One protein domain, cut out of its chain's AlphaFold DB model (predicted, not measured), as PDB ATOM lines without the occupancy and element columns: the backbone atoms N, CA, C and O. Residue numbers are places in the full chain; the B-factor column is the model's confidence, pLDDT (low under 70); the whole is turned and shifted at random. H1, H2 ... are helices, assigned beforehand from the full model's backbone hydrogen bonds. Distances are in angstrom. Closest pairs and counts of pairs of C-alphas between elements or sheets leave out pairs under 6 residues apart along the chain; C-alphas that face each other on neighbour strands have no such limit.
ATOM      1  N   ASN A   2      34.138  38.896   2.706       79.06
ATOM      2  CA  ASN A   2      35.416  39.579   2.407       79.06
ATOM      3  C   ASN A   2      36.667  38.946   3.054       79.06
ATOM      4  O   ASN A   2      37.727  38.908   2.443       79.06
ATOM      5  N   ALA A   3      36.551  38.377   4.261       88.69
ATOM      6  CA  ALA A   3      37.700  37.780   4.954       88.69
ATOM      7  C   ALA A   3      38.275  36.536   4.244       88.69
ATOM      8  O   ALA A   3      39.480  36.318   4.281       88.69
ATOM      9  N   LEU A   4      37.439  35.728   3.577       91.88
ATOM     10  CA  LEU A   4      37.915  34.553   2.833       91.88
ATOM     11  C   LEU A   4      38.667  34.956   1.560       91.88
ATOM     12  O   LEU A   4      39.694  34.358   1.259       91.88
ATOM     13  N   LEU A   5      38.190  35.986   0.850       91.00
ATOM     14  CA  LEU A   5      38.892  36.544  -0.308       91.00
ATOM     15  C   LEU A   5      40.272  37.073   0.102       91.00
ATOM     16  O   LEU A   5      41.269  36.717  -0.514       91.00
ATOM     17  N   LEU A   6      40.336  37.843   1.192       91.62
ATOM     18  CA  LEU A   6      41.598  38.336   1.745       91.62
ATOM     19  C   LEU A   6      42.540  37.199   2.165       91.62
ATOM     20  O   LEU A   6      43.738  37.311   1.945       91.62
ATOM     21  N   LEU A   7      42.031  36.076   2.690       92.62
ATOM     22  CA  LEU A   7      42.864  34.895   2.962       92.62
ATOM     23  C   LEU A   7      43.431  34.275   1.680       92.62
ATOM     24  O   LEU A   7      44.609  33.930   1.650       92.62
ATOM     25  N   VAL A   8      42.625  34.151   0.619       93.50
ATOM     26  CA  VAL A   8      43.106  33.661  -0.686       93.50
ATOM     27  C   VAL A   8      44.200  34.580  -1.231       93.50
ATOM     28  O   VAL A   8      45.251  34.094  -1.652       93.50
ATOM     29  N   LEU A   9      43.979  35.897  -1.186       91.44
ATOM     30  CA  LEU A   9      44.947  36.898  -1.634       91.44
ATOM     31  C   LEU A   9      46.217  36.871  -0.790       91.44
ATOM     32  O   LEU A   9      47.305  36.851  -1.355       91.44
ATOM     33  N   ASN A  10      46.099  36.782   0.536       91.38
ATOM     34  CA  ASN A  10      47.253  36.666   1.417       91.38
ATOM     35  C   ASN A  10      48.103  35.448   1.043       91.38
ATOM     36  O   ASN A  10      49.299  35.590   0.816       91.38
ATOM     37  N   LEU A  11      47.499  34.264   0.893       90.44
ATOM     38  CA  LEU A  11      48.241  33.055   0.507       90.44
ATOM     39  C   LEU A  11      48.888  33.170  -0.881       90.44
ATOM     40  O   LEU A  11      49.942  32.575  -1.125       90.44
ATOM     41  N   ALA A  12      48.279  33.929  -1.795       88.31
ATOM     42  CA  ALA A  12      48.830  34.175  -3.121       88.31
ATOM     43  C   ALA A  12      49.958  35.228  -3.135       88.31
ATOM     44  O   ALA A  12      50.851  35.112  -3.979       88.31
ATOM     45  N   LEU A  13      49.926  36.215  -2.231       85.44
ATOM     46  CA  LEU A  13      50.784  37.407  -2.227       85.44
ATOM     47  C   LEU A  13      51.848  37.365  -1.112       85.44
ATOM     48  O   LEU A  13      53.015  37.091  -1.400       85.44
ATOM     49  N   SER A  14      51.449  37.615   0.140       72.56
ATOM     50  CA  SER A  14      52.358  37.901   1.266       72.56
ATOM     51  C   SER A  14      52.584  36.716   2.203       72.56
ATOM     52  O   SER A  14      53.715  36.458   2.607       72.56
ATOM     53  N   LYS A  15      51.540  35.909   2.423       82.38
ATOM     54  CA  LYS A  15      51.510  34.704   3.273       82.38
ATOM     55  C   LYS A  15      51.749  35.012   4.750       82.38
ATOM     56  O   LYS A  15      52.303  34.185   5.474       82.38
ATOM     57  N   ASP A  16      51.281  36.171   5.188       84.50
ATOM     58  CA  ASP A  16      51.402  36.594   6.572       84.50
ATOM     59  C   ASP A  16      50.534  35.697   7.477       84.50
ATOM     60  O   ASP A  16      49.457  35.229   7.066       84.50
ATOM     61  N   PRO A  17      50.992  35.395   8.703       84.94
ATOM     62  CA  PRO A  17      50.224  34.634   9.676       84.94
ATOM     63  C   PRO A  17      48.977  35.408  10.125       84.94
ATOM     64  O   PRO A  17      48.918  36.631  10.064       84.94
ATOM     65  N   LEU A  18      47.970  34.691  10.646       85.44
ATOM     66  CA  LEU A  18      46.661  35.279  10.985       85.44
ATOM     67  C   LEU A  18      46.727  36.526  11.881       85.44
ATOM     68  O   LEU A  18      45.866  37.392  11.751       85.44
ATOM     69  N   TYR A  19      47.707  36.603  12.785       84.50
ATOM     70  CA  TYR A  19      47.861  37.717  13.722       84.50
ATOM     71  C   TYR A  19      48.479  38.975  13.083       84.50
ATOM     72  O   TYR A  19      48.264  40.064  13.599       84.50
ATOM     73  N   GLU A  20      49.173  38.846  11.947       87.75
ATOM     74  CA  GLU A  20      49.728  39.962  11.156       87.75
ATOM     75  C   GLU A  20      48.750  40.439  10.065       87.75
ATOM     76  O   GLU A  20      48.893  41.534   9.524       87.75
ATOM     77  N   LEU A  21      47.690  39.671   9.772       87.88
ATOM     78  CA  LEU A  21      46.757  40.006   8.690       87.88
ATOM     79  C   LEU A  21      46.047  41.345   8.867       87.88
ATOM     80  O   LEU A  21      45.671  41.951   7.871       87.88
ATOM     81  N   SER A  22      45.833  41.809  10.099       88.06
ATOM     82  CA  SER A  22      45.206  43.116  10.305       88.06
ATOM     83  C   SER A  22      46.076  44.246   9.754       88.06
ATOM     84  O   SER A  22      45.546  45.175   9.150       88.06
ATOM     85  N   GLU A  23      47.391  44.166   9.960       88.00
ATOM     86  CA  GLU A  23      48.354  45.152   9.463       88.00
ATOM     87  C   GLU A  23      48.530  45.007   7.955       88.00
ATOM     88  O   GLU A  23      48.480  45.997   7.228       88.00
ATOM     89  N   TRP A  24      48.619  43.765   7.468       89.12
ATOM     90  CA  TRP A  24      48.672  43.497   6.036       89.12
ATOM     91  C   TRP A  24      47.453  44.071   5.302       89.12
ATOM     92  O   TRP A  24      47.619  44.786   4.320       89.12
ATOM     93  N   VAL A  25      46.229  43.840   5.792       88.88
ATOM     94  CA  VAL A  25      45.006  44.387   5.174       88.88
ATOM     95  C   VAL A  25      44.997  45.914   5.202       88.88
ATOM     96  O   VAL A  25      44.563  46.521   4.229       88.88
ATOM     97  N   ALA A  26      45.492  46.534   6.277       85.56
ATOM     98  CA  ALA A  26      45.606  47.989   6.364       85.56
ATOM     99  C   ALA A  26      46.594  48.572   5.337       85.56
ATOM    100  O   ALA A  26      46.464  49.733   4.965       85.56
ATOM    101  N   SER A  27      47.550  47.771   4.852       84.81
ATOM    102  CA  SER A  27      48.471  48.176   3.783       84.81
ATOM    103  C   SER A  27      47.866  48.116   2.371       84.81
ATOM    104  O   SER A  27      48.481  48.617   1.431       84.81
ATOM    105  N   LEU A  28      46.689  47.501   2.191       85.00
ATOM    106  CA  LEU A  28      46.080  47.302   0.874       85.00
ATOM    107  C   LEU A  28      45.144  48.451   0.495       85.00
ATOM    108  O   LEU A  28      44.307  48.876   1.292       85.00
ATOM    109  N   ASP A  29      45.169  48.844  -0.779       82.50
ATOM    110  CA  ASP A  29      44.078  49.630  -1.352       82.50
ATOM    111  C   ASP A  29      42.874  48.722  -1.647       82.50
ATOM    112  O   ASP A  29      42.785  48.059  -2.685       82.50
ATOM    113  N   LEU A  30      41.935  48.694  -0.700       81.94
ATOM    114  CA  LEU A  30      40.738  47.858  -0.747       81.94
ATOM    115  C   LEU A  30      39.807  48.165  -1.933       81.94
ATOM    116  O   LEU A  30      39.030  47.285  -2.315       81.94
ATOM    117  N   ARG A  31      39.928  49.333  -2.582       78.50
ATOM    118  CA  ARG A  31      39.156  49.661  -3.799       78.50
ATOM    119  C   ARG A  31      39.454  48.699  -4.936       78.50
ATOM    120  O   ARG A  31      38.551  48.321  -5.668       78.50
ATOM    121  N   SER A  32      40.697  48.218  -5.007       77.50
ATOM    122  CA  SER A  32      41.127  47.209  -5.983       77.50
ATOM    123  C   SER A  32      40.402  45.865  -5.822       77.50
ATOM    124  O   SER A  32      40.518  44.991  -6.677       77.50
ATOM    125  N   LEU A  33      39.685  45.675  -4.709       77.75
ATOM    126  CA  LEU A  33      38.897  44.484  -4.391       77.75
ATOM    127  C   LEU A  33      37.388  44.764  -4.376       77.75
ATOM    128  O   LEU A  33      36.640  43.958  -3.818       77.75
ATOM    129  N   ASP A  34      36.952  45.903  -4.923       76.75
ATOM    130  CA  ASP A  34      35.574  46.400  -4.842       76.75
ATOM    131  C   ASP A  34      35.074  46.539  -3.391       76.75
ATOM    132  O   ASP A  34      33.892  46.357  -3.083       76.75
ATOM    133  N   LEU A  35      35.990  46.839  -2.464       74.94
ATOM    134  CA  LEU A  35      35.690  47.072  -1.055       74.94
ATOM    135  C   LEU A  35      35.857  48.565  -0.720       74.94
ATOM    136  O   LEU A  35      36.801  49.199  -1.192       74.94
ATOM    137  N   PRO A  36      34.969  49.150   0.106       67.12
ATOM    138  CA  PRO A  36      35.104  50.548   0.516       67.12
ATOM    139  C   PRO A  36      36.411  50.771   1.298       67.12
ATOM    140  O   PRO A  36      36.798  49.915   2.089       67.12
ATOM    141  N   CYS A  37      37.081  51.918   1.104       58.53
ATOM    142  CA  CYS A  37      38.309  52.272   1.844       58.53
ATOM    143  C   CYS A  37      38.068  52.398   3.351       58.53
ATOM    144  O   CYS A  37      38.899  51.984   4.154       58.53
ATOM    145  N   ASP A  38      36.925  52.973   3.725       58.44
ATOM    146  CA  ASP A  38      36.529  53.168   5.114       58.44
ATOM    147  C   ASP A  38      35.686  51.979   5.571       58.44
ATOM    148  O   ASP A  38      34.451  52.001   5.603       58.44
ATOM    149  N   VAL A  39      36.364  50.866   5.849       56.41
ATOM    150  CA  VAL A  39      35.707  49.761   6.533       56.41
ATOM    151  C   VAL A  39      35.765  50.045   8.030       56.41
ATOM    152  O   VAL A  39      36.765  49.778   8.690       56.41
ATOM    153  N   SER A  40      34.631  50.439   8.615       56.44
ATOM    154  CA  SER A  40      34.407  50.361  10.074       56.44
ATOM    155  C   SER A  40      34.675  48.949  10.644       56.44
ATOM    156  O   SER A  40      34.816  48.732  11.850       56.44
ATOM    157  N   MET A  41      34.759  47.955   9.757       65.38
ATOM    158  CA  MET A  41      35.044  46.554  10.018       65.38
ATOM    159  C   MET A  41      36.549  46.302  10.214       65.38
ATOM    160  O   MET A  41      37.308  46.152   9.262       65.38
ATOM    161  N   ARG A  42      36.977  46.115  11.468       74.50
ATOM    162  CA  ARG A  42      38.348  45.666  11.776       74.50
ATOM    163  C   ARG A  42      38.579  44.201  11.378       74.50
ATOM    164  O   ARG A  42      37.843  43.316  11.840       74.50
ATOM    165  N   PHE A  43      39.609  43.932  10.574       83.38
ATOM    166  CA  PHE A  43      40.033  42.588  10.155       83.38
ATOM    167  C   PHE A  43      40.998  41.950  11.162       83.38
ATOM    168  O   PHE A  43      42.199  41.888  10.945       83.38
ATOM    169  N   THR A  44      40.456  41.460  12.277       87.25
ATOM    170  CA  THR A  44      41.246  40.767  13.307       87.25
ATOM    171  C   THR A  44      41.473  39.290  12.974       87.25
ATOM    172  O   THR A  44      40.701  38.679  12.224       87.25
ATOM    173  N   ASP A  45      42.483  38.685  13.598       87.06
ATOM    174  CA  ASP A  45      42.758  37.242  13.560       87.06
ATOM    175  C   ASP A  45      41.519  36.398  13.920       87.06
ATOM    176  O   ASP A  45      41.199  35.421  13.241       87.06
ATOM    177  N   ASP A  46      40.742  36.835  14.911       89.44
ATOM    178  CA  ASP A  46      39.458  36.253  15.291       89.44
ATOM    179  C   ASP A  46      38.432  36.264  14.152       89.44
ATOM    180  O   ASP A  46      37.663  35.312  13.986       89.44
ATOM    181  N   ARG A  47      38.388  37.337  13.351       90.06
ATOM    182  CA  ARG A  47      37.468  37.437  12.209       90.06
ATOM    183  C   ARG A  47      37.862  36.450  11.115       90.06
ATOM    184  O   ARG A  47      36.979  35.780  10.581       90.06
ATOM    185  N   PHE A  48      39.154  36.311  10.826       91.56
ATOM    186  CA  PHE A  48      39.654  35.292   9.901       91.56
ATOM    187  C   PHE A  48      39.412  33.873  10.427       91.56
ATOM    188  O   PHE A  48      38.935  33.011   9.689       91.56
ATOM    189  N   GLY A  49      39.640  33.643  11.721       92.06
ATOM    190  CA  GLY A  49      39.343  32.376  12.385       92.06
ATOM    191  C   GLY A  49      37.864  31.993  12.287       92.06
ATOM    192  O   GLY A  49      37.555  30.859  11.922       92.06
TER     193      GLY A  49
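This is residues 2 to 49 of the 511 residues of the protein "DUF4277 domain-containing protein" of Lentisphaerae bacterium GWF2_57_35 (UniProt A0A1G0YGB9). Four short helices make a small rounded body with few contacts between them: H1 is the longest, H2 stands crosswise to it and near it, and H3 lies apart from the other three. From H3 a long link, residues 34 to 44, comes back to H4, which packs on H1 near Ala 3. The printed part has 48 residues, with four named helices in the order H1, H2, H3, H4 and no named strand; the class is all helix. The whole is compact, with a radius of gyration of the C-alphas of 9.8 A and spans of 23 by 21 by 17 A.

H1, residues 2 to 12, begins at C-alpha 2 (35.416, 39.579, 2.407) and is 15.5 A long from first to last C-alpha. H2 holds residues 21 to 26, 8.4 A, with C-alpha 21 at (46.757, 40.006, 8.690). H3 holds residues 30 to 33, 5.3 A. H4, residues 45 to 49, is 6.1 A long and ends at C-alpha 49 (39.343, 32.376, 12.385).

H1 touches H4; their closest C-alphas, those of Ala 3 and Phe 48, are 5.9 A apart. H1 and H2 are close but not clearly touching, with the closest C-alphas, Leu 6 and Val 25, 7.7 A apart; their lines are about perpendicular, at 79 degrees. H2 and H4 are also close but not clearly touching, with the closest C-alphas, Leu 21 and Asp 45, at 6.9 A. H3 is apart from H1, H2 and H4. In H1, H2 and H4 every O i to N i+4 pair is within hydrogen-bond range; H3 is too short for such a pair, and its one O i to N i+3 pair is within range.

The two C-alphas farthest apart, those of Ala 12 and Ser 40, are 25.4 A from each other. The printed part has no cut. The link from H1 to H2 is short, that from H2 to H3 is tight, and that from H3 to H4 is long, with 11 residues. The mean pLDDT of the printed part is 82.5; residues 36 to 41, in the long link, are under 70.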